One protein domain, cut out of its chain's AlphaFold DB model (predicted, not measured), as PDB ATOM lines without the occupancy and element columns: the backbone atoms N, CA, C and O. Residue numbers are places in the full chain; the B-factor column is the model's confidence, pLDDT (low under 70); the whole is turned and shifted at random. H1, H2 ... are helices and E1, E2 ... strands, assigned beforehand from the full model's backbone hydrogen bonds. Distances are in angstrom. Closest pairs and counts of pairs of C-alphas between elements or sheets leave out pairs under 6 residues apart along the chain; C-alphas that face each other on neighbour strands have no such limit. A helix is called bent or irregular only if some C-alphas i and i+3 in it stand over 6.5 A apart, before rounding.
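This is residues 62 to 246 of the 320 residues of an uncharacterized protein of Parachlamydiaceae bacterium (UniProt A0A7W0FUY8). The domain is a sandwich of two twisted sheets, one of five strands and one of four, with helices H3 and H4 covering the face of the larger sheet that is turned away from the smaller one. The long helix H1 reaches out at one end of the longest axis, and short H2 leads from it to the edge of the larger sheet beside E7. The printed part has 185 residues with five named helices and nine named strands, in the order H1 H2 E1 E2 E3 E4 E5 H3 E6 H4 H5 E7 E8 E9, of mixed class, helices and strands. Both sheets are mixed; their orders are E2, E5, E4, E6, E7 and E1, E9, E8, E3. The whole is compact, with a radius of gyration of the C-alphas of 16.0 A, and elongated, with spans of 57 by 36 by 28 A.

H1, residues 62 to 81, begins at C-alpha 62 at (198.417, 190.586, 161.870) and is 28.5 A long. H2, residues 83 to 86, and E1, residues 91 to 93, follow. After residues 94 to 110, with no named element, come E2, residues 111 to 115, and E3, residues 121 to 127, 17.3 A long. E4, residues 131 to 139, and E5, residues 142 to 150, form a hairpin and measure 25.8 A and 26.0 A. H3, residues 157 to 168, is 16.4 A long and begins at C-alpha 157 at (168.034, 182.573, 155.994). Next are E6, residues 181 to 186, 17.3 A long, and H4, residues 198 to 209, 17.2 A long. H4 is neither bent nor irregular, but only just: C-alphas 198 and 201 are 6.1 A apart. H5, residues 211 to 214, and E7, residues 216 to 221, come before the hairpin of E8, residues 230 to 236, 20.1 A long, and E9, residues 240 to 245, which ends at C-alpha 245 at (173.447, 206.572, 151.879).

The sheet E2 E5 E4 E6 E7 is twisted, with E2 and E7 as edge strands. E4 and E5 are antiparallel, with N 133 and O 148 2.8 A apart; E6 and E7 are parallel, with N 184 and O 218 at 3.0 A. H3 is on this sheet over E5 and E4, at a height of 8.5 A; H4 is on the same face over E6, at 9.8 A: two layers, helices on one face of a sheet. H3 and H4 touch at a steep tilt of 56 degrees, the C-alphas of Pro 157 and Phe 207 being closest at 5.9 A. E5, H3 and E6 form a split strand-helix-strand unit, two strands running the same way with E4 between them, and its crossover is right-handed. E6, H4 with H5, and E7 form a strand-helix-strand unit of parallel neighbours, also right-handed. H2 stands at the sheet's level, at a height of 2.4 A. The second sheet, E1 E9 E8 E3, faces the first as a sandwich, two sheets face to face, 10.1 A centre to centre where they face. There E8 and E9 are antiparallel, with N 234 and O 241 at 2.9 A; E1 and E9 are parallel, with N 92 and O 240 at 2.9 A. In H1 and H3 every O i to N i+4 pair is within hydrogen-bond range, in H4 7 of 8; H2 and H5 are too short for such a pair.

The two C-alphas farthest apart are those of Asp 62 and Pro 140, at 57.1 A. The printed part has no cut. The long links are E1 to E2, H3 to E6 and E6 to H4. The mean pLDDT of the printed part is 88.6; it is under 70 at residues 96 to 97, 190 to 199, 226 to 228 and 246.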
ATOM      1  N   ASP A  62     198.054 191.514 162.941       82.25
ATOM      2  CA  ASP A  62     198.417 190.586 161.870       82.25
ATOM      3  C   ASP A  62     197.384 189.455 161.726       82.25
ATOM      4  O   ASP A  62     197.055 189.048 160.606       82.25
ATOM      5  N   GLU A  63     196.834 188.957 162.840       81.38
ATOM      6  CA  GLU A  63     195.771 187.944 162.825       81.38
ATOM      7  C   GLU A  63     194.497 188.502 162.191       81.38
ATOM      8  O   GLU A  63     193.894 187.864 161.324       81.38
ATOM      9  N   LEU A  64     194.115 189.713 162.586       75.75
ATOM     10  CA  LEU A  64     192.973 190.422 162.037       75.75
ATOM     11  C   LEU A  64     193.119 190.605 160.520       75.75
ATOM     12  O   LEU A  64     192.238 190.185 159.764       75.75
ATOM     13  N   ILE A  65     194.247 191.157 160.057       80.94
ATOM     14  CA  ILE A  65     194.535 191.344 158.623       80.94
ATOM     15  C   ILE A  65     194.452 190.009 157.872       80.94
ATOM     16  O   ILE A  65     193.869 189.935 156.784       80.94
ATOM     17  N   ALA A  66     194.988 188.931 158.451       83.31
ATOM     18  CA  ALA A  66     194.907 187.601 157.860       83.31
ATOM     19  C   ALA A  66     193.460 187.082 157.764       83.31
ATOM     20  O   ALA A  66     193.100 186.483 156.746       83.31
ATOM     21  N   GLN A  67     192.623 187.323 158.778       79.88
ATOM     22  CA  GLN A  67     191.203 186.959 158.761       79.88
ATOM     23  C   GLN A  67     190.435 187.722 157.676       79.88
ATOM     24  O   GLN A  67     189.719 187.094 156.895       79.88
ATOM     25  N   HIS A  68     190.630 189.041 157.573       81.75
ATOM     26  CA  HIS A  68     189.991 189.866 156.543       81.75
ATOM     27  C   HIS A  68     190.380 189.405 155.135       81.75
ATOM     28  O   HIS A  68     189.525 189.142 154.292       81.75
ATOM     29  N   LYS A  69     191.675 189.185 154.900       85.06
ATOM     30  CA  LYS A  69     192.168 188.674 153.618       85.06
ATOM     31  C   LYS A  69     191.592 187.298 153.272       85.06
ATOM     32  O   LYS A  69     191.251 187.034 152.122       85.06
ATOM     33  N   ASN A  70     191.474 186.403 154.252       85.94
ATOM     34  CA  ASN A  70     190.850 185.099 154.036       85.94
ATOM     35  C   ASN A  70     189.356 185.236 153.685       85.94
ATOM     36  O   ASN A  70     188.870 184.529 152.802       85.94
ATOM     37  N   ALA A  71     188.645 186.171 154.323       84.81
ATOM     38  CA  ALA A  71     187.258 186.492 154.000       84.81
ATOM     39  C   ALA A  71     187.107 187.014 152.559       84.81
ATOM     40  O   ALA A  71     186.249 186.526 151.822       84.81
ATOM     41  N   GLU A  72     187.982 187.921 152.112       86.75
ATOM     42  CA  GLU A  72     188.022 188.386 150.718       86.75
ATOM     43  C   GLU A  72     188.260 187.229 149.733       86.75
ATOM     44  O   GLU A  72     187.543 187.083 148.739       86.75
ATOM     45  N   GLU A  73     189.238 186.364 150.020       90.44
ATOM     46  CA  GLU A  73     189.548 185.200 149.187       90.44
ATOM     47  C   GLU A  73     188.392 184.185 149.142       90.44
ATOM     48  O   GLU A  73     188.169 183.531 148.116       90.44
ATOM     49  N   GLU A  74     187.656 184.010 150.242       89.94
ATOM     50  CA  GLU A  74     186.452 183.181 150.278       89.94
ATOM     51  C   GLU A  74     185.314 183.812 149.468       89.94
ATOM     52  O   GLU A  74     184.701 183.133 148.634       89.94
ATOM     53  N   PHE A  75     185.089 185.115 149.625       90.81
ATOM     54  CA  PHE A  75     184.084 185.854 148.870       90.81
ATOM     55  C   PHE A  75     184.353 185.822 147.357       90.81
ATOM     56  O   PHE A  75     183.442 185.610 146.550       90.81
ATOM     57  N   ASP A  76     185.615 185.932 146.941       91.81
ATOM     58  CA  ASP A  76     186.018 185.767 145.542       91.81
ATOM     59  C   ASP A  76     185.667 184.377 144.995       91.81
ATOM     60  O   ASP A  76     185.158 184.252 143.872       91.81
ATOM     61  N   LYS A  77     185.844 183.317 145.796       94.62
ATOM     62  CA  LYS A  77     185.408 181.961 145.417       94.62
ATOM     63  C   LYS A  77     183.889 181.877 145.295       94.62
ATOM     64  O   LYS A  77     183.404 181.170 144.406       94.62
ATOM     65  N   TRP A  78     183.126 182.582 146.132       93.94
ATOM     66  CA  TRP A  78     181.665 182.618 146.021       93.94
ATOM     67  C   TRP A  78     181.213 183.322 144.744       93.94
ATOM     68  O   TRP A  78     180.361 182.778 144.044       93.94
ATOM     69  N   LYS A  79     181.824 184.455 144.378       93.44
ATOM     70  CA  LYS A  79     181.531 185.159 143.114       93.44
ATOM     71  C   LYS A  79     181.759 184.283 141.884       93.44
ATOM     72  O   LYS A  79     181.043 184.418 140.897       93.44
ATOM     73  N   ILE A  80     182.726 183.367 141.936       95.12
ATOM     74  CA  ILE A  80     182.949 182.375 140.876       95.12
ATOM     75  C   ILE A  80     181.894 181.262 140.948       95.12
ATOM     76  O   ILE A  80     181.237 180.962 139.951       95.12
ATOM     77  N   THR A  81     181.711 180.661 142.125       95.75
ATOM     78  CA  THR A  81     180.826 179.499 142.338       95.75
ATOM     79  C   THR A  81     179.360 179.814 142.039       95.75
ATOM     80  O   THR A  81     178.666 179.015 141.416       95.75
ATOM     81  N   TYR A  82     178.903 180.995 142.448       96.12
ATOM     82  CA  TYR A  82     177.534 181.483 142.302       96.12
ATOM     83  C   TYR A  82     177.446 182.605 141.260       96.12
ATOM     84  O   TYR A  82     176.613 183.502 141.380       96.12
ATOM     85  N   SER A  83     178.313 182.578 140.240       95.56
ATOM     86  CA  SER A  83     178.461 183.693 139.293       95.56
ATOM     87  C   SER A  83     177.169 184.096 138.577       95.56
ATOM     88  O   SER A  83     176.993 185.277 138.282       95.56
ATOM     89  N   ASP A  84     176.246 183.157 138.359       95.62
ATOM     90  CA  ASP A  84     174.938 183.435 137.756       95.62
ATOM     91  C   ASP A  84     174.077 184.367 138.628       95.62
ATOM     92  O   ASP A  84     173.339 185.189 138.094       95.62
ATOM     93  N   LEU A  85     174.206 184.294 139.959       96.94
ATOM     94  CA  LEU A  85     173.468 185.157 140.891       96.94
ATOM     95  C   LEU A  85     174.046 186.576 140.924       96.94
ATOM     96  O   LEU A  85     173.298 187.550 140.969       96.94
ATOM     97  N   PHE A  86     175.375 186.705 140.877       95.44
ATOM     98  CA  PHE A  86     176.058 188.004 140.935       95.44
ATOM     99  C   PHE A  86     175.997 188.793 139.619       95.44
ATOM    100  O   PHE A  86     176.177 190.009 139.621       95.44
ATOM    101  N   LYS A  87     175.737 188.123 138.490       92.25
ATOM    102  CA  LYS A  87     175.589 188.740 137.157       92.25
ATOM    103  C   LYS A  87     174.144 189.134 136.824       92.25
ATOM    104  O   LYS A  87     173.818 189.328 135.658       92.25
ATOM    105  N   ASN A  88     173.262 189.195 137.817       90.81
ATOM    106  CA  ASN A  88     171.860 189.516 137.595       90.81
ATOM    107  C   ASN A  88     171.663 191.013 137.270       90.81
ATOM    108  O   ASN A  88     171.974 191.870 138.093       90.81
ATOM    109  N   ASP A  89     171.084 191.307 136.103       90.00
ATOM    110  CA  ASP A  89     170.859 192.678 135.609       90.00
ATOM    111  C   ASP A  89     169.602 193.366 136.191       90.00
ATOM    112  O   ASP A  89     169.328 194.536 135.897       90.00
ATOM    113  N   GLU A  90     168.793 192.657 136.989       93.44
ATOM    114  CA  GLU A  90     167.595 193.220 137.625       93.44
ATOM    115  C   GLU A  90     167.935 194.055 138.872       93.44
ATOM    116  O   GLU A  90     167.144 194.926 139.241       93.44
ATOM    117  N   ILE A  91     169.102 193.824 139.491       95.19
ATOM    118  CA  ILE A  91     169.617 194.600 140.627       95.19
ATOM    119  C   ILE A  91     170.557 195.690 140.107       95.19
ATOM    120  O   ILE A  91     171.623 195.394 139.568       95.19
ATOM    121  N   LYS A  92     170.198 196.961 140.297       93.44
ATOM    122  CA  LYS A  92     170.944 198.093 139.732       93.44
ATOM    123  C   LYS A  92     171.412 199.068 140.804       93.44
ATOM    124  O   LYS A  92     170.615 199.569 141.591       93.44
ATOM    125  N   LYS A  93     172.697 199.417 140.767       90.25
ATOM    126  CA  LYS A  93     173.204 200.588 141.489       90.25
ATOM    127  C   LYS A  93     172.697 201.851 140.796       90.25
ATOM    128  O   LYS A  93     172.871 201.986 139.582       90.25
ATOM    129  N   VAL A  94     172.100 202.777 141.536       87.56
ATOM    130  CA  VAL A  94     171.805 204.129 141.037       87.56
ATOM    131  C   VAL A  94     172.867 205.110 141.528       87.56
ATOM    132  O   VAL A  94     173.531 204.879 142.537       87.56
ATOM    133  N   VAL A  95     173.082 206.180 140.762       75.31
ATOM    134  CA  VAL A  95     174.038 207.234 141.123       75.31
ATOM    135  C   VAL A  95     173.526 207.957 142.369       75.31
ATOM    136  O   VAL A  95     172.343 208.301 142.421       75.31
ATOM    137  N   SER A  96     174.412 208.186 143.343       64.62
ATOM    138  CA  SER A  96     174.098 208.926 144.568       64.62
ATOM    139  C   SER A  96     173.428 210.259 144.235       64.62
ATOM    140  O   SER A  96     173.893 210.993 143.363       64.62
ATOM    141  N   GLY A  97     172.315 210.554 144.910       60.16
ATOM    142  CA  GLY A  97     171.518 211.765 144.685       60.16
ATOM    143  C   GLY A  97     170.249 211.559 143.853       60.16
ATOM    144  O   GLY A  97     169.496 212.515 143.660       60.16
ATOM    145  N   ARG A  98     169.946 210.333 143.393       71.62
ATOM    146  CA  ARG A  98     168.600 210.019 142.889       71.62
ATOM    147  C   ARG A  98     167.624 210.102 144.062       71.62
ATOM    148  O   ARG A  98     167.703 209.324 145.005       71.62
ATOM    149  N   THR A  99     166.664 211.020 143.983       75.44
ATOM    150  CA  THR A  99     165.537 211.022 144.916       75.44
ATOM    151  C   THR A  99     164.670 209.807 144.619       75.44
ATOM    152  O   THR A  99     164.120 209.682 143.519       75.44
ATOM    153  N   PHE A 100     164.567 208.893 145.579       79.06
ATOM    154  CA  PHE A 100     163.644 207.782 145.454       79.06
ATOM    155  C   PHE A 100     162.195 208.255 145.569       79.06
ATOM    156  O   PHE A 100     161.904 209.253 146.237       79.06
ATOM    157  N   PRO A 101     161.264 207.572 144.882       77.00
ATOM    158  CA  PRO A 101     159.850 207.839 145.070       77.00
ATOM    159  C   PRO A 101     159.456 207.581 146.534       77.00
ATOM    160  O   PRO A 101     160.104 206.777 147.206       77.00
ATOM    161  N   PRO A 102     158.366 208.200 147.027       77.94
ATOM    162  CA  PRO A 102     157.805 207.847 148.322       77.94
ATOM    163  C   PRO A 102     157.567 206.336 148.391       77.94
ATOM    164  O   PRO A 102     156.809 205.783 147.591       77.94
ATOM    165  N   MET A 103     158.237 205.682 149.332       83.75
ATOM    166  CA  MET A 103     158.179 204.240 149.531       83.75
ATOM    167  C   MET A 103     157.699 203.928 150.940       83.75
ATOM    168  O   MET A 103     157.842 204.743 151.855       83.75
ATOM    169  N   ILE A 104     157.140 202.735 151.119       85.00
ATOM    170  CA  ILE A 104     156.985 202.202 152.469       85.00
ATOM    171  C   ILE A 104     158.344 201.668 152.904       85.00
ATOM    172  O   ILE A 104     158.857 200.732 152.289       85.00
ATOM    173  N   ASP A 105     158.897 202.292 153.938       85.75
ATOM    174  CA  ASP A 105     160.118 201.850 154.600       85.75
ATOM    175  C   ASP A 105     159.784 200.728 155.587       85.75
ATOM    176  O   ASP A 105     158.933 200.895 156.471       85.75
ATOM    177  N   PHE A 106     160.403 199.564 155.407       85.31
ATOM    178  CA  PHE A 106     160.192 198.423 156.287       85.31
ATOM    179  C   PHE A 106     161.294 198.311 157.330       85.31
ATOM    180  O   PHE A 106     162.483 198.328 157.030       85.31
ATOM    181  N   GLY A 107     160.862 198.142 158.579       82.12
ATOM    182  CA  GLY A 107     161.760 197.999 159.713       82.12
ATOM    183  C   GLY A 107     162.539 196.685 159.698       82.12
ATOM    184  O   GLY A 107     162.108 195.665 159.150       82.12
ATOM    185  N   MET A 108     163.674 196.718 160.383       87.06
ATOM    186  CA  MET A 108     164.550 195.573 160.602       87.06
ATOM    187  C   MET A 108     163.815 194.381 161.245       87.06
ATOM    188  O   MET A 108     162.919 194.552 162.072       87.06
ATOM    189  N   ASP A 109     164.198 193.171 160.842       86.44
ATOM    190  CA  ASP A 109     163.701 191.860 161.277       86.44
ATOM    191  C   ASP A 109     162.185 191.647 161.140       86.44
ATOM    192  O   ASP A 109     161.590 190.760 161.764       86.44
ATOM    193  N   THR A 110     161.552 192.420 160.257       88.62
ATOM    194  CA  THR A 110     160.167 192.214 159.834       88.62
ATOM    195  C   THR A 110     160.111 191.705 158.400       88.62
ATOM    196  O   THR A 110     160.948 192.039 157.566       88.62
ATOM    197  N   ILE A 111     159.115 190.863 158.114       94.69
ATOM    198  CA  ILE A 111     158.827 190.395 156.757       94.69
ATOM    199  C   ILE A 111     157.531 191.044 156.323       94.69
ATOM    200  O   ILE A 111     156.467 190.691 156.845       94.69
ATOM    201  N   GLU A 112     157.596 191.900 155.315       95.62
ATOM    202  CA  GLU A 112     156.421 192.546 154.751       95.62
ATOM    203  C   GLU A 112     156.177 192.152 153.301       95.62
ATOM    204  O   GLU A 112     157.092 191.791 152.562       95.62
ATOM    205  N   VAL A 113     154.894 192.136 152.930       97.00
ATOM    206  CA  VAL A 113     154.425 191.794 151.587       97.00
ATOM    207  C   VAL A 113     153.328 192.774 151.213       97.00
ATOM    208  O   VAL A 113     152.455 193.059 152.025       97.00
ATOM    209  N   VAL A 114     153.366 193.271 149.986       96.62
ATOM    210  CA  VAL A 114     152.368 194.182 149.428       96.62
ATOM    211  C   VAL A 114     152.025 193.776 147.999       96.62
ATOM    212  O   VAL A 114     152.782 193.061 147.341       96.62
ATOM    213  N   LEU A 115     150.890 194.254 147.495       96.69
ATOM    214  CA  LEU A 115     150.590 194.223 146.065       96.69
ATOM    215  C   LEU A 115     151.093 195.517 145.422       96.69
ATOM    216  O   LEU A 115     150.811 196.608 145.921       96.69
ATOM    217  N   SER A 116     151.781 195.411 144.285       95.00
ATOM    218  CA  SER A 116     152.387 196.575 143.620       95.00
ATOM    219  C   SER A 116     151.365 197.610 143.141       95.00
ATOM    220  O   SER A 116     151.682 198.785 143.002       95.00
ATOM    221  N   LYS A 117     150.116 197.194 142.910       93.00
ATOM    222  CA  LYS A 117     149.017 198.099 142.538       93.00
ATOM    223  C   LYS A 117     148.638 199.074 143.661       93.00
ATOM    224  O   LYS A 117     148.162 200.164 143.370       93.00
ATOM    225  N   ASP A 118     148.812 198.651 144.915       92.94
ATOM    226  CA  ASP A 118     148.454 199.426 146.106       92.94
ATOM    227  C   ASP A 118     149.685 200.194 146.610       92.94
ATOM    228  O   ASP A 118     149.595 201.356 147.006       92.94
ATOM    229  N   HIS A 119     150.853 199.552 146.522       93.12
ATOM    230  CA  HIS A 119     152.143 200.093 146.925       93.12
ATOM    231  C   HIS A 119     153.181 199.829 145.824       93.12
ATOM    232  O   HIS A 119     153.820 198.775 145.826       93.12
ATOM    233  N   PRO A 120     153.348 200.760 144.862       91.88
ATOM    234  CA  PRO A 120     154.208 200.547 143.695       91.88
ATOM    235  C   PRO A 120     155.698 200.466 144.039       91.88
ATOM    236  O   PRO A 120     156.458 199.854 143.287       91.88
ATOM    237  N   PHE A 121     156.093 201.049 145.173       93.81
ATOM    238  CA  PHE A 121     157.459 201.054 145.677       93.81
ATOM    239  C   PHE A 121     157.480 200.695 147.165       93.81
ATOM    240  O   PHE A 121     156.740 201.271 147.968       93.81
ATOM    241  N   ILE A 122     158.353 199.760 147.525       95.38
ATOM    242  CA  ILE A 122     158.736 199.446 148.908       95.38
ATOM    243  C   ILE A 122     160.247 199.569 149.029       95.38
ATOM    244  O   ILE A 122     160.952 199.468 148.024       95.38
ATOM    245  N   GLY A 123     160.756 199.728 150.239       94.25
ATOM    246  CA  GLY A 123     162.193 199.744 150.428       94.25
ATOM    247  C   GLY A 123     162.618 199.652 151.873       94.25
ATOM    248  O   GLY A 123     161.808 199.443 152.775       94.25
ATOM    249  N   THR A 124     163.925 199.747 152.049       93.81
ATOM    250  CA  THR A 124     164.570 199.809 153.352       93.81
ATOM    251  C   THR A 124     165.788 200.711 153.269       93.81
ATOM    252  O   THR A 124     166.508 200.701 152.269       93.81
ATOM    253  N   SER A 125     166.035 201.458 154.337       91.31
ATOM    254  CA  SER A 125     167.272 202.215 154.552       91.31
ATOM    255  C   SER A 125     168.153 201.534 155.609       91.31
ATOM    256  O   SER A 125     167.731 200.558 156.240       91.31
ATOM    257  N   GLY A 126     169.387 202.012 155.791       87.94
ATOM    258  CA  GLY A 126     170.235 201.587 156.909       87.94
ATOM    259  C   GLY A 126     170.851 200.191 156.776       87.94
ATOM    260  O   GLY A 126     171.297 199.631 157.776       87.94
ATOM    261  N   VAL A 127     170.891 199.603 155.577       89.31
ATOM    262  CA  VAL A 127     171.442 198.251 155.384       89.31
ATOM    263  C   VAL A 127     172.969 198.329 155.321       89.31
ATOM    264  O   VAL A 127     173.534 198.540 154.252       89.31
ATOM    265  N   ALA A 128     173.634 198.221 156.474       86.19
ATOM    266  CA  ALA A 128     175.097 198.242 156.583       86.19
ATOM    267  C   ALA A 128     175.691 196.820 156.604       86.19
ATOM    268  O   ALA A 128     176.059 196.281 155.567       86.19
ATOM    269  N   THR A 129     175.736 196.184 157.777       86.06
ATOM    270  CA  THR A 129     176.094 194.758 157.942       86.06
ATOM    271  C   THR A 129     174.908 193.819 157.708       86.06
ATOM    272  O   THR A 129     175.064 192.606 157.619       86.06
ATOM    273  N   CYS A 130     173.705 194.381 157.631       90.81
ATOM    274  CA  CYS A 130     172.455 193.657 157.465       90.81
ATOM    275  C   CYS A 130     172.264 193.181 156.016       90.81
ATOM    276  O   CYS A 130     172.959 193.618 155.098       90.81
ATOM    277  N   ILE A 131     171.273 192.318 155.787       93.44
ATOM    278  CA  ILE A 131     170.916 191.833 154.448       93.44
ATOM    279  C   ILE A 131     169.450 192.167 154.167       93.44
ATOM    280  O   ILE A 131     168.553 191.811 154.927       93.44
ATOM    281  N   ALA A 132     169.179 192.809 153.039       96.12
ATOM    282  CA  ALA A 132     167.842 192.924 152.485       96.12
ATOM    283  C   ALA A 132     167.526 191.697 151.620       96.12
ATOM    284  O   ALA A 132     168.186 191.427 150.614       96.12
ATOM    285  N   VAL A 133     166.482 190.965 151.998       97.94
ATOM    286  CA  VAL A 133     165.912 189.860 151.225       97.94
ATOM    287  C   VAL A 133     164.656 190.363 150.537       97.94
ATOM    288  O   VAL A 133     163.728 190.842 151.183       97.94
ATOM    289  N   ILE A 134     164.621 190.242 149.219       98.44
ATOM    290  CA  ILE A 134     163.573 190.786 148.361       98.44
ATOM    291  C   ILE A 134     162.875 189.625 147.671       98.44
ATOM    292  O   ILE A 134     163.537 188.749 147.121       98.44
ATOM    293  N   GLY A 135     161.546 189.623 147.667       98.25
ATOM    294  CA  GLY A 135     160.727 188.694 146.895       98.25
ATOM    295  C   GLY A 135     159.888 189.441 145.863       98.25
ATOM    296  O   GLY A 135     159.229 190.426 146.187       98.25
ATOM    297  N   ARG A 136     159.867 188.958 144.621       98.19
ATOM    298  CA  ARG A 136     158.947 189.418 143.569       98.19
ATOM    299  C   ARG A 136     158.200 188.223 143.010       98.19
ATOM    300  O   ARG A 136     158.798 187.174 142.810       98.19
ATOM    301  N   GLY A 137     156.907 188.364 142.761       97.50
ATOM    302  CA  GLY A 137     156.122 187.309 142.129       97.50
ATOM    303  C   GLY A 137     154.825 187.832 141.544       97.50
ATOM    304  O   GLY A 137     154.453 188.980 141.776       97.50
ATOM    305  N   ASP A 138     154.119 186.966 140.826       97.50
ATOM    306  CA  ASP A 138     152.865 187.293 140.161       97.50
ATOM    307  C   ASP A 138     151.715 186.432 140.684       97.50
ATOM    308  O   ASP A 138     151.799 185.205 140.806       97.50
ATOM    309  N   GLY A 139     150.586 187.080 140.952       95.38
ATOM    310  CA  GLY A 139     149.359 186.439 141.403       95.38
ATOM    311  C   GLY A 139     148.137 186.854 140.582       95.38
ATOM    312  O   GLY A 139     148.219 187.706 139.696       95.38
ATOM    313  N   PRO A 140     146.960 186.273 140.867       94.50
ATOM    314  CA  PRO A 140     145.692 186.733 140.305       94.50
ATOM    315  C   PRO A 140     145.308 188.138 140.801       94.50
ATOM    316  O   PRO A 140     144.465 188.792 140.194       94.50
ATOM    317  N   HIS A 141     145.914 188.609 141.894       92.88
ATOM    318  CA  HIS A 141     145.666 189.930 142.473       92.88
ATOM    319  C   HIS A 141     146.603 191.029 141.947       92.88
ATOM    320  O   HIS A 141     146.413 192.191 142.322       92.88
ATOM    321  N   GLY A 142     147.547 190.665 141.071       93.94
ATOM    322  CA  GLY A 142     148.621 191.512 140.552       93.94
ATOM    323  C   GLY A 142     150.008 191.031 141.001       93.94
ATOM    324  O   GLY A 142     150.106 189.991 141.663       93.94
ATOM    325  N   PRO A 143     151.075 191.767 140.644       96.38
ATOM    326  CA  PRO A 143     152.413 191.514 141.163       96.38
ATOM    327  C   PRO A 143     152.471 191.754 142.677       96.38
ATOM    328  O   PRO A 143     151.910 192.736 143.178       96.38
ATOM    329  N   CYS A 144     153.160 190.877 143.404       96.69
ATOM    330  CA  CYS A 144     153.447 191.040 144.827       96.69
ATOM    331  C   CYS A 144     154.924 191.372 145.031       96.69
ATOM    332  O   CYS A 144     155.802 190.775 144.401       96.69
ATOM    333  N   LEU A 145     155.182 192.280 145.963       97.88
ATOM    334  CA  LEU A 145     156.515 192.653 146.414       97.88
ATOM    335  C   LEU A 145     156.652 192.235 147.872       97.88
ATOM    336  O   LEU A 145     155.740 192.455 148.665       97.88
ATOM    337  N   ALA A 146     157.773 191.625 148.219       97.81
ATOM    338  CA  ALA A 146     158.117 191.252 149.577       97.81
ATOM    339  C   ALA A 146     159.503 191.783 149.912       97.81
ATOM    340  O   ALA A 146     160.389 191.772 149.059       97.81
ATOM    341  N   LEU A 147     159.699 192.208 151.151       97.62
ATOM    342  CA  LEU A 147     160.991 192.690 151.616       97.62
ATOM    343  C   LEU A 147     161.173 192.343 153.097       97.62
ATOM    344  O   LEU A 147     160.224 192.378 153.883       97.62
ATOM    345  N   SER A 148     162.398 191.962 153.438       96.25
ATOM    346  CA  SER A 148     162.852 191.675 154.793       96.25
ATOM    347  C   SER A 148     164.238 192.268 154.980       96.25
ATOM    348  O   SER A 148     165.164 191.875 154.280       96.25
ATOM    349  N   HIS A 149     164.396 193.174 155.936       94.50
ATOM    350  CA  HIS A 149     165.699 193.693 156.347       94.50
ATOM    351  C   HIS A 149     166.198 192.838 157.517       94.50
ATOM    352  O   HIS A 149     165.808 193.080 158.650       94.50
ATOM    353  N   THR A 150     167.005 191.806 157.263       90.50
ATOM    354  CA  THR A 150     167.517 190.928 158.330       90.50
ATOM    355  C   THR A 150     168.801 191.477 158.939       90.50
ATOM    356  O   THR A 150     169.757 191.778 158.224       90.50
ATOM    357  N   SER A 151     168.824 191.569 160.270       86.12
ATOM    358  CA  SER A 151     170.006 191.951 161.050       86.12
ATOM    359  C   SER A 151     171.045 190.834 161.175       86.12
ATOM    360  O   SER A 151     172.146 191.065 161.664       86.12
ATOM    361  N   GLY A 152     170.684 189.603 160.798       76.62
ATOM    362  CA  GLY A 152     171.463 188.397 161.088       76.62
ATOM    363  C   GLY A 152     171.218 187.821 162.491       76.62
ATOM    364  O   GLY A 152     171.438 186.630 162.694       76.62
ATOM    365  N   CYS A 153     170.671 188.604 163.431       76.00
ATOM    366  CA  CYS A 153     170.274 188.133 164.766       76.00
ATOM    367  C   CYS A 153     168.824 187.619 164.828       76.00
ATOM    368  O   CYS A 153     168.420 187.015 165.823       76.00
ATOM    369  N   GLY A 154     168.028 187.903 163.794       75.00
ATOM    370  CA  GLY A 154     166.623 187.528 163.701       75.00
ATOM    371  C   GLY A 154     166.404 186.097 163.206       75.00
ATOM    372  O   GLY A 154     166.834 185.111 163.803       75.00
ATOM    373  N   LEU A 155     165.641 185.972 162.122       82.94
ATOM    374  CA  LEU A 155     165.362 184.679 161.503       82.94
ATOM    375  C   LEU A 155     166.570 184.194 160.708       82.94
ATOM    376  O   LEU A 155     167.216 184.969 160.006       82.94
ATOM    377  N   ASP A 156     166.816 182.886 160.742       90.81
ATOM    378  CA  ASP A 156     167.812 182.294 159.862       90.81
ATOM    379  C   ASP A 156     167.385 182.423 158.377       90.81
ATOM    380  O   ASP A 156     166.192 182.585 158.085       90.81
ATOM    381  N   PRO A 157     168.316 182.328 157.409       94.88
ATOM    382  CA  PRO A 157     168.034 182.573 155.994       94.88
ATOM    383  C   PRO A 157     166.949 181.671 155.414       94.88
ATOM    384  O   PRO A 157     166.125 182.119 154.618       94.88
ATOM    385  N   GLU A 158     166.922 180.399 155.824       96.62
ATOM    386  CA  GLU A 158     165.939 179.450 155.311       96.62
ATOM    387  C   GLU A 158     164.547 179.776 155.849       96.62
ATOM    388  O   GLU A 158     163.585 179.838 155.080       96.62
ATOM    389  N   GLU A 159     164.430 180.040 157.151       96.06
ATOM    390  CA  GLU A 159     163.157 180.425 157.754       96.06
ATOM    391  C   GLU A 159     162.668 181.786 157.234       96.06
ATOM    392  O   GLU A 159     161.465 181.950 157.012       96.06
ATOM    393  N   THR A 160     163.574 182.728 156.954       96.00
ATOM    394  CA  THR A 160     163.254 184.012 156.308       96.00
ATOM    395  C   THR A 160     162.600 183.784 154.946       96.00
ATOM    396  O   THR A 160     161.455 184.197 154.734       96.00
ATOM    397  N   LEU A 161     163.263 183.048 154.045       98.00
ATOM    398  CA  LEU A 161     162.744 182.749 152.704       98.00
ATOM    399  C   LEU A 161     161.424 181.977 152.763       98.00
ATOM    400  O   LEU A 161     160.464 182.312 152.069       98.00
ATOM    401  N   LYS A 162     161.336 180.974 153.638       97.81
ATOM    402  CA  LYS A 162     160.134 180.160 153.823       97.81
ATOM    403  C   LYS A 162     158.948 180.982 154.320       97.81
ATOM    404  O   LYS A 162     157.832 180.810 153.821       97.81
ATOM    405  N   ARG A 163     159.154 181.879 155.291       97.69
ATOM    406  CA  ARG A 163     158.096 182.770 155.788       97.69
ATOM    407  C   ARG A 163     157.688 183.797 154.747       97.69
ATOM    408  O   ARG A 163     156.485 183.987 154.569       97.69
ATOM    409  N   MET A 164     158.644 184.395 154.038       97.81
ATOM    410  CA  MET A 164     158.360 185.298 152.919       97.81
ATOM    411  C   MET A 164     157.518 184.595 151.856       97.81
ATOM    412  O   MET A 164     156.425 185.058 151.537       97.81
ATOM    413  N   GLN A 165     157.957 183.427 151.385       98.12
ATOM    414  CA  GLN A 165     157.246 182.640 150.382       98.12
ATOM    415  C   GLN A 165     155.829 182.277 150.847       98.12
ATOM    416  O   GLN A 165     154.866 182.455 150.101       98.12
ATOM    417  N   LYS A 166     155.669 181.835 152.102       98.12
ATOM    418  CA  LYS A 166     154.354 181.530 152.683       98.12
ATOM    419  C   LYS A 166     153.457 182.769 152.775       98.12
ATOM    420  O   LYS A 166     152.264 182.658 152.496       98.12
ATOM    421  N   LYS A 167     153.997 183.930 153.166       98.12
ATOM    422  CA  LYS A 167     153.236 185.189 153.246       98.12
ATOM    423  C   LYS A 167     152.807 185.629 151.845       98.12
ATOM    424  O   LYS A 167     151.619 185.863 151.653       98.12
ATOM    425  N   MET A 168     153.697 185.593 150.850       98.25
ATOM    426  CA  MET A 168     153.375 185.880 149.441       98.25
ATOM    427  C   MET A 168     152.301 184.942 148.861       98.25
ATOM    428  O   MET A 168     151.437 185.382 148.108       98.25
ATOM    429  N   GLN A 169     152.308 183.661 149.230       97.88
ATOM    430  CA  GLN A 169     151.319 182.671 148.771       97.88
ATOM    431  C   GLN A 169     150.001 182.690 149.555       97.88
ATOM    432  O   GLN A 169     149.069 181.955 149.218       97.88
ATOM    433  N   SER A 170     149.914 183.471 150.633       97.50
ATOM    434  CA  SER A 170     148.698 183.542 151.440       97.50
ATOM    435  C   SER A 170     147.520 184.073 150.619       97.50
ATOM    436  O   SER A 170     147.698 184.706 149.580       97.50
ATOM    437  N   LYS A 171     146.293 183.831 151.094       94.94
ATOM    438  CA  LYS A 171     145.067 184.250 150.394       94.94
ATOM    439  C   LYS A 171     144.979 185.763 150.169       94.94
ATOM    440  O   LYS A 171     144.252 186.173 149.274       94.94
ATOM    441  N   ASP A 172     145.710 186.548 150.955       94.38
ATOM    442  CA  ASP A 172     145.696 188.008 150.881       94.38
ATOM    443  C   ASP A 172     146.481 188.531 149.660       94.38
ATOM    444  O   ASP A 172     146.117 189.560 149.096       94.38
ATOM    445  N   TYR A 173     147.508 187.798 149.199       96.50
ATOM    446  CA  TYR A 173     148.375 188.210 148.080       96.50
ATOM    447  C   TYR A 173     148.306 187.253 146.879       96.50
ATOM    448  O   TYR A 173     148.321 187.686 145.728       96.50
ATOM    449  N   GLY A 174     148.169 185.949 147.130       96.31
ATOM    450  CA  GLY A 174     147.900 184.933 146.114       96.31
ATOM    451  C   GLY A 174     149.017 184.725 145.089       96.31
ATOM    452  O   GLY A 174     148.740 184.226 143.997       96.31
ATOM    453  N   CYS A 175     150.259 185.108 145.396       97.12
ATOM    454  CA  CYS A 175     151.377 184.933 144.473       97.12
ATOM    455  C   CYS A 175     151.617 183.446 144.174       97.12
ATOM    456  O   CYS A 175     151.633 182.606 145.079       97.12
ATOM    457  N   ARG A 176     151.795 183.106 142.892       97.19
ATOM    458  CA  ARG A 176     151.965 181.713 142.473       97.19
ATOM    459  C   ARG A 176     153.399 181.241 142.738       97.19
ATOM    460  O   ARG A 176     154.321 181.959 142.344       97.19
ATOM    461  N   PRO A 177     153.619 180.063 143.356       95.62
ATOM    462  CA  PRO A 177     154.948 179.609 143.769       95.62
ATOM    463  C   PRO A 177     156.018 179.680 142.676       95.62
ATOM    464  O   PRO A 177     157.129 180.115 142.945       95.62
ATOM    465  N   GLU A 178     155.674 179.303 141.445       95.88
ATOM    466  CA  GLU A 178     156.579 179.253 140.293       95.88
ATOM    467  C   GLU A 178     156.995 180.627 139.753       95.88
ATOM    468  O   GLU A 178     157.943 180.728 138.980       95.88
ATOM    469  N   THR A 179     156.281 181.683 140.144       97.25
ATOM    470  CA  THR A 179     156.579 183.064 139.740       97.25
ATOM    471  C   THR A 179     157.421 183.802 140.771       97.25
ATOM    472  O   THR A 179     157.962 184.861 140.464       97.25
ATOM    473  N   ILE A 180     157.530 183.260 141.990       98.25
ATOM    474  CA  ILE A 180     158.262 183.904 143.075       98.25
ATOM    475  C   ILE A 180     159.760 183.764 142.801       98.25
ATOM    476  O   ILE A 180     160.288 182.658 142.691       98.25
ATOM    477  N   LYS A 181     160.430 184.906 142.702       98.31
ATOM    478  CA  LYS A 181     161.878 185.061 142.606       98.31
ATOM    479  C   LYS A 181     162.374 185.808 143.833       98.31
ATOM    480  O   LYS A 181     161.730 186.769 144.263       98.31
ATOM    481  N   PHE A 182     163.530 185.406 144.346       98.62
ATOM    482  CA  PHE A 182     164.194 186.114 145.436       98.62
ATOM    483  C   PHE A 182     165.497 186.775 144.999       98.62
ATOM    484  O   PHE A 182     166.184 186.308 144.087       98.62
ATOM    485  N   TYR A 183     165.837 187.853 145.694       98.56
ATOM    486  CA  TYR A 183     167.060 188.618 145.520       98.56
ATOM    487  C   TYR A 183     167.610 188.963 146.901       98.56
ATOM    488  O   TYR A 183     166.836 189.182 147.834       98.56
ATOM    489  N   VAL A 184     168.929 189.002 147.037       97.69
ATOM    490  CA  VAL A 184     169.599 189.328 148.303       97.69
ATOM    491  C   VAL A 184     170.618 190.434 148.074       97.69
ATOM    492  O   VAL A 184     171.413 190.359 147.138       97.69
ATOM    493  N   ILE A 185     170.548 191.489 148.882       96.38
ATOM    494  CA  ILE A 185     171.395 192.679 148.761       96.38
ATOM    495  C   ILE A 185     171.859 193.094 150.153       96.38
ATOM    496  O   ILE A 185     171.029 193.194 151.048       96.38
ATOM    497  N   GLY A 186     173.142 193.373 150.350       93.19
ATOM    498  CA  GLY A 186     173.652 193.899 151.621       93.19
ATOM    499  C   GLY A 186     174.925 193.195 152.042       93.19
ATOM    500  O   GLY A 186     175.766 192.924 151.196       93.19
ATOM    501  N   GLY A 187     175.060 192.882 153.323       87.00
ATOM    502  CA  GLY A 187     176.249 192.229 153.852       87.00
ATOM    503  C   GLY A 187     177.484 193.126 153.805       87.00
ATOM    504  O   GLY A 187     177.632 194.024 152.964       87.00
ATOM    505  N   LYS A 188     178.383 192.875 154.744       83.62
ATOM    506  CA  LYS A 188     179.650 193.585 154.844       83.62
ATOM    507  C   LYS A 188     180.725 192.598 155.254       83.62
ATOM    508  O   LYS A 188     180.514 191.799 156.169       83.62
ATOM    509  N   LEU A 189     181.884 192.686 154.607       76.50
ATOM    510  CA  LEU A 189     183.039 191.908 155.017       76.50
ATOM    511  C   LEU A 189     183.415 192.307 156.451       76.50
ATOM    512  O   LEU A 189     183.274 193.483 156.803       76.50
ATOM    513  N   PRO A 190     183.904 191.358 157.266       65.25
ATOM    514  CA  PRO A 190     184.412 191.643 158.600       65.25
ATOM    515  C   PRO A 190     185.388 192.806 158.571       65.25
ATOM    516  O   PRO A 190     186.452 192.698 157.965       65.25
ATOM    517  N   LEU A 191     185.017 193.912 159.210       62.66
ATOM    518  CA  LEU A 191     185.966 194.959 159.547       62.66
ATOM    519  C   LEU A 191     186.610 194.642 160.891       62.66
ATOM    520  O   LEU A 191     186.114 193.840 161.683       62.66
ATOM    521  N   PHE A 192     187.739 195.291 161.128       58.47
ATOM    522  CA  PHE A 192     188.616 195.108 162.281       58.47
ATOM    523  C   PHE A 192     188.039 195.622 163.609       58.47
ATOM    524  O   PHE A 192     188.781 195.804 164.572       58.47
ATOM    525  N   ASP A 193     186.730 195.858 163.682       53.09
ATOM    526  CA  ASP A 193     186.063 196.515 164.802       53.09
ATOM    527  C   ASP A 193     185.538 195.542 165.863       53.09
ATOM    528  O   ASP A 193     184.873 195.972 166.796       53.09
ATOM    529  N   GLY A 194     185.811 194.237 165.754       47.62
ATOM    530  CA  GLY A 194     185.406 193.247 166.760       47.62
ATOM    531  C   GLY A 194     183.888 193.137 166.969       47.62
ATOM    532  O   GLY A 194     183.450 192.501 167.934       47.62
ATOM    533  N   SER A 195     183.077 193.752 166.101       47.97
ATOM    534  CA  SER A 195     181.629 193.570 166.089       47.97
ATOM    535  C   SER A 195     181.281 192.182 165.526       47.97
ATOM    536  O   SER A 195     182.137 191.483 164.984       47.97
ATOM    537  N   CYS A 196     180.044 191.712 165.718       47.22
ATOM    538  CA  CYS A 196     179.562 190.360 165.383       47.22
ATOM    539  C   CYS A 196     179.536 190.026 163.865       47.22
ATOM    540  O   CYS A 196     178.608 189.382 163.383       47.22
ATOM    541  N   VAL A 197     180.537 190.450 163.088       49.62
ATOM    542  CA  VAL A 197     180.575 190.354 161.621       49.62
ATOM    543  C   VAL A 197     180.799 188.930 161.106       49.62
ATOM    544  O   VAL A 197     180.465 188.636 159.959       49.62
ATOM    545  N   LEU A 198     181.274 188.011 161.957       48.66
ATOM    546  CA  LEU A 198     181.374 186.587 161.611       48.66
ATOM    547  C   LEU A 198     180.010 185.990 161.214       48.66
ATOM    548  O   LEU A 198     179.966 185.109 160.358       48.66
ATOM    549  N   ASP A 199     178.902 186.529 161.735       61.91
ATOM    550  CA  ASP A 199     177.567 186.044 161.388       61.91
ATOM    551  C   ASP A 199     177.093 186.536 160.005       61.91
ATOM    552  O   ASP A 199     176.325 185.829 159.356       61.91
ATOM    553  N   SER A 200     177.560 187.689 159.492       74.62
ATOM    554  CA  SER A 200     177.106 188.207 158.180       74.62
ATOM    555  C   SER A 200     177.504 187.266 157.049       74.62
ATOM    556  O   SER A 200     176.658 186.826 156.271       74.62
ATOM    557  N   MET A 201     178.779 186.878 156.995       84.88
ATOM    558  CA  MET A 201     179.283 186.000 155.939       84.88
ATOM    559  C   MET A 201     178.629 184.614 155.957       84.88
ATOM    560  O   MET A 201     178.313 184.065 154.898       84.88
ATOM    561  N   ASP A 202     178.371 184.054 157.137       86.69
ATOM    562  CA  ASP A 202     177.666 182.777 157.253       86.69
ATOM    563  C   ASP A 202     176.227 182.875 156.726       86.69
ATOM    564  O   ASP A 202     175.741 181.967 156.037       86.69
ATOM    565  N   GLN A 203     175.552 183.999 156.979       89.12
ATOM    566  CA  GLN A 203     174.214 184.276 156.458       89.12
ATOM    567  C   GLN A 203     174.240 184.447 154.933       89.12
ATOM    568  O   GLN A 203     173.457 183.792 154.238       89.12
ATOM    569  N   GLU A 204     175.169 185.248 154.398       93.31
ATOM    570  CA  GLU A 204     175.390 185.445 152.957       93.31
ATOM    571  C   GLU A 204     175.601 184.102 152.249       93.31
ATOM    572  O   GLU A 204     174.888 183.753 151.300       93.31
ATOM    573  N   ARG A 205     176.526 183.287 152.766       93.38
ATOM    574  CA  ARG A 205     176.818 181.952 152.241       93.38
ATOM    575  C   ARG A 205     175.593 181.053 152.270       93.38
ATOM    576  O   ARG A 205     175.339 180.316 151.309       93.38
ATOM    577  N   LYS A 206     174.835 181.081 153.366       95.31
ATOM    578  CA  LYS A 206     173.635 180.260 153.509       95.31
ATOM    579  C   LYS A 206     172.557 180.692 152.510       95.31
ATOM    580  O   LYS A 206     172.012 179.809 151.850       95.31
ATOM    581  N   PHE A 207     172.328 181.988 152.283       96.94
ATOM    582  CA  PHE A 207     171.454 182.461 151.197       96.94
ATOM    583  C   PHE A 207     171.900 181.936 149.827       96.94
ATOM    584  O   PHE A 207     171.089 181.354 149.106       96.94
ATOM    585  N   LEU A 208     173.188 182.056 149.489       97.31
ATOM    586  CA  LEU A 208     173.720 181.555 148.216       97.31
ATOM    587  C   LEU A 208     173.476 180.045 148.047       97.31
ATOM    588  O   LEU A 208     173.048 179.590 146.985       97.31
ATOM    589  N   SER A 209     173.668 179.261 149.112       97.25
ATOM    590  CA  SER A 209     173.442 177.809 149.082       97.25
ATOM    591  C   SER A 209     171.973 177.413 148.855       97.25
ATOM    592  O   SER A 209     171.690 176.358 148.285       97.25
ATOM    593  N   LEU A 210     171.035 178.282 149.246       98.06
ATOM    594  CA  LEU A 210     169.589 178.078 149.147       98.06
ATOM    595  C   LEU A 210     169.007 178.490 147.784       98.06
ATOM    596  O   LEU A 210     167.809 178.308 147.543       98.06
ATOM    597  N   ALA A 211     169.838 178.994 146.866       97.56
ATOM    598  CA  ALA A 211     169.376 179.617 145.631       97.56
ATOM    599  C   ALA A 211     168.474 178.728 144.774       97.56
ATOM    600  O   ALA A 211     167.416 179.165 144.325       97.56
ATOM    601  N   LYS A 212     168.831 177.449 144.607       96.50
ATOM    602  CA  LYS A 212     168.017 176.497 143.832       96.50
ATOM    603  C   LYS A 212     166.715 176.108 144.532       96.50
ATOM    604  O   LYS A 212     165.734 175.831 143.854       96.50
ATOM    605  N   GLN A 213     166.711 176.056 145.864       97.75
ATOM    606  CA  GLN A 213     165.549 175.625 146.644       97.75
ATOM    607  C   GLN A 213     164.454 176.692 146.660       97.75
ATOM    608  O   GLN A 213     163.275 176.353 146.579       97.75
ATOM    609  N   TYR A 214     164.846 177.966 146.733       97.94
ATOM    610  CA  TYR A 214     163.912 179.083 146.852       97.94
ATOM    611  C   TYR A 214     163.808 179.946 145.594       97.94
ATOM    612  O   TYR A 214     163.024 180.880 145.600       97.94
ATOM    613  N   ASN A 215     164.520 179.634 144.506       97.75
ATOM    614  CA  ASN A 215     164.572 180.468 143.300       97.75
ATOM    615  C   ASN A 215     165.144 181.871 143.585       97.75
ATOM    616  O   ASN A 215     164.561 182.894 143.221       97.75
ATOM    617  N   ILE A 216     166.296 181.918 144.267       98.44
ATOM    618  CA  ILE A 216     167.095 183.147 144.345       98.44
ATOM    619  C   ILE A 216     167.767 183.324 142.988       98.44
ATOM    620  O   ILE A 216     168.480 182.433 142.531       98.44
ATOM    621  N   VAL A 217     167.522 184.462 142.347       97.56
ATOM    622  CA  VAL A 217     167.994 184.748 140.986       97.56
ATOM    623  C   VAL A 217     169.043 185.854 140.938       97.56
ATOM    624  O   VAL A 217     169.697 186.011 139.911       97.56
ATOM    625  N   GLY A 218     169.204 186.618 142.023       97.75
ATOM    626  CA  GLY A 218     170.155 187.721 142.099       97.75
ATOM    627  C   GLY A 218     170.745 187.886 143.494       97.75
ATOM    628  O   GLY A 218     170.034 187.768 144.491       97.75
ATOM    629  N   ALA A 219     172.043 188.167 143.559       97.44
ATOM    630  CA  ALA A 219     172.750 188.459 144.799       97.44
ATOM    631  C   ALA A 219     173.745 189.604 144.592       97.44
ATOM    632  O   ALA A 219     174.463 189.625 143.595       97.44
ATOM    633  N   GLN A 220     173.802 190.539 145.536       95.44
ATOM    634  CA  GLN A 220     174.824 191.579 145.598       95.44
ATOM    635  C   GLN A 220     175.262 191.754 147.051       95.44
ATOM    636  O   GLN A 220     174.457 192.141 147.893       95.44
ATOM    637  N   PHE A 221     176.527 191.465 147.341       93.62
ATOM    638  CA  PHE A 221     177.065 191.568 148.694       93.62
ATOM    639  C   PHE A 221     178.295 192.459 148.747       93.62
ATOM    640  O   PHE A 221     178.951 192.635 147.718       93.62
ATOM    641  N   ASN A 222     178.621 192.963 149.940       88.25
ATOM    642  CA  ASN A 222     179.847 193.721 150.200       88.25
ATOM    643  C   ASN A 222     179.936 194.965 149.302       88.25
ATOM    644  O   ASN A 222     180.886 195.156 148.547       88.25
ATOM    645  N   LEU A 223     178.863 195.763 149.335       87.38
ATOM    646  CA  LEU A 223     178.634 196.910 148.448       87.38
ATOM    647  C   LEU A 223     179.079 198.259 149.030       87.38
ATOM    648  O   LEU A 223     179.083 199.258 148.306       87.38
ATOM    649  N   ILE A 224     179.371 198.293 150.330       82.81
ATOM    650  CA  ILE A 224     179.844 199.473 151.055       82.81
ATOM    651  C   ILE A 224     181.352 199.329 151.226       82.81
ATOM    652  O   ILE A 224     181.813 198.343 151.804       82.81
ATOM    653  N   ASP A 225     182.094 200.320 150.743       72.38
ATOM    654  CA  ASP A 225     183.536 200.413 150.947       72.38
ATOM    655  C   ASP A 225     183.813 201.139 152.279       72.38
ATOM    656  O   ASP A 225     183.254 202.206 152.527       72.38
ATOM    657  N   GLY A 226     184.691 200.593 153.127       65.94
ATOM    658  CA  GLY A 226     185.133 201.243 154.373       65.94
ATOM    659  C   GLY A 226     184.197 201.082 155.582       65.94
ATOM    660  O   GLY A 226     183.271 200.271 155.582       65.94
ATOM    661  N   GLU A 227     184.479 201.818 156.664       61.38
ATOM    662  CA  GLU A 227     183.803 201.677 157.968       61.38
ATOM    663  C   GLU A 227     182.396 202.293 157.984       61.38
ATOM    664  O   GLU A 227     181.473 201.698 158.541       61.38
ATOM    665  N   GLU A 228     182.198 203.395 157.268       68.75
ATOM    666  CA  GLU A 228     180.970 204.183 157.314       68.75
ATOM    667  C   GLU A 228     180.113 204.017 156.057       68.75
ATOM    668  O   GLU A 228     180.607 203.941 154.933       68.75
ATOM    669  N   GLY A 229     178.798 203.985 156.257       78.50
ATOM    670  CA  GLY A 229     177.819 203.958 155.180       78.50
ATOM    671  C   GLY A 229     176.744 202.908 155.392       78.50
ATOM    672  O   GLY A 229     176.911 201.924 156.115       78.50
ATOM    673  N   SER A 230     175.613 203.128 154.738       88.06
ATOM    674  CA  SER A 230     174.536 202.152 154.672       88.06
ATOM    675  C   SER A 230     173.936 202.137 153.273       88.06
ATOM    676  O   SER A 230     174.146 203.065 152.490       88.06
ATOM    677  N   LEU A 231     173.228 201.070 152.920       90.88
ATOM    678  CA  LEU A 231     172.486 201.025 151.669       90.88
ATOM    679  C   LEU A 231     171.045 201.466 151.894       90.88
ATOM    680  O   LEU A 231     170.389 201.071 152.863       90.88
ATOM    681  N   GLU A 232     170.544 202.205 150.917       92.19
ATOM    682  CA  GLU A 232     169.124 202.410 150.700       92.19
ATOM    683  C   GLU A 232     168.698 201.593 149.480       92.19
ATOM    684  O   GLU A 232     169.328 201.653 148.418       92.19
ATOM    685  N   ILE A 233     167.651 200.788 149.643       93.88
ATOM    686  CA  ILE A 233     167.199 199.805 148.661       93.88
ATOM    687  C   ILE A 233     165.728 200.047 148.368       93.88
ATOM    688  O   ILE A 233     164.908 200.075 149.282       93.88
ATOM    689  N   VAL A 234     165.388 200.141 147.082       94.56
ATOM    690  CA  VAL A 234     164.017 200.333 146.604       94.56
ATOM    691  C   VAL A 234     163.646 199.236 145.623       94.56
ATOM    692  O   VAL A 234     164.407 198.870 144.726       94.56
ATOM    693  N   VAL A 235     162.439 198.717 145.789       96.25
ATOM    694  CA  VAL A 235     161.891 197.600 145.031       96.25
ATOM    695  C   VAL A 235     160.562 198.016 144.428       96.25
ATOM    696  O   VAL A 235     159.684 198.543 145.111       96.25
ATOM    697  N   SER A 236     160.397 197.710 143.148       94.69
ATOM    698  CA  SER A 236     159.137 197.827 142.423       94.69
ATOM    699  C   SER A 236     158.811 196.524 141.695       94.69
ATOM    700  O   SER A 236     159.557 195.541 141.744       94.69
ATOM    701  N   ALA A 237     157.686 196.523 140.981       93.62
ATOM    702  CA  ALA A 237     157.313 195.419 140.107       93.62
ATOM    703  C   ALA A 237     158.233 195.254 138.893       93.62
ATOM    704  O   ALA A 237     158.138 194.201 138.273       93.62
ATOM    705  N   ASP A 238     159.108 196.220 138.586       91.25
ATOM    706  CA  ASP A 238     159.950 196.228 137.381       91.25
ATOM    707  C   ASP A 238     161.448 196.258 137.706       91.25
ATOM    708  O   ASP A 238     162.231 195.531 137.094       91.25
ATOM    709  N   GLU A 239     161.850 197.049 138.699       92.00
ATOM    710  CA  GLU A 239     163.251 197.271 139.060       92.00
ATOM    711  C   GLU A 239     163.539 197.044 140.546       92.00
ATOM    712  O   GLU A 239     162.687 197.281 141.408       92.00
ATOM    713  N   ILE A 240     164.773 196.613 140.822       96.25
ATOM    714  CA  ILE A 240     165.390 196.629 142.146       96.25
ATOM    715  C   ILE A 240     166.593 197.559 142.058       96.25
ATOM    716  O   ILE A 240     167.517 197.317 141.277       96.25
ATOM    717  N   VAL A 241     166.581 198.628 142.843       94.69
ATOM    718  CA  VAL A 241     167.639 199.636 142.828       94.69
ATOM    719  C   VAL A 241     168.212 199.841 144.216       94.69
ATOM    720  O   VAL A 241     167.501 199.720 145.211       94.69
ATOM    721  N   TRP A 242     169.499 200.158 144.282       93.50
ATOM    722  CA  TRP A 242     170.164 200.501 145.531       93.50
ATOM    723  C   TRP A 242     171.133 201.666 145.344       93.50
ATOM    724  O   TRP A 242     171.698 201.853 144.261       93.50
ATOM    725  N   GLN A 243     171.338 202.432 146.409       91.12
ATOM    726  CA  GLN A 243     172.387 203.443 146.507       91.12
ATOM    727  C   GLN A 243     173.038 203.402 147.884       91.12
ATOM    728  O   GLN A 243     172.474 202.862 148.832       91.12
ATOM    729  N   THR A 244     174.234 203.968 147.983       88.69
ATOM    730  CA  THR A 244     174.886 204.216 149.269       88.69
ATOM    731  C   THR A 244     174.327 205.506 149.856       88.69
ATOM    732  O   THR A 244     174.454 206.560 149.227       88.69
ATOM    733  N   ASP A 245     173.744 205.418 151.044       78.00
ATOM    734  CA  ASP A 245     173.447 206.572 151.879       78.00
ATOM    735  C   ASP A 245     174.757 207.009 152.543       78.00
ATOM    736  O   ASP A 245     175.241 206.401 153.504       78.00
ATOM    737  N   LEU A 246     175.400 207.999 151.928       64.12
ATOM    738  CA  LEU A 246     176.519 208.700 152.534       64.12
ATOM    739  C   LEU A 246     175.891 209.813 153.360       64.12
ATOM    740  O   LEU A 246     175.390 210.783 152.787       64.12
TER     741      LEU A 246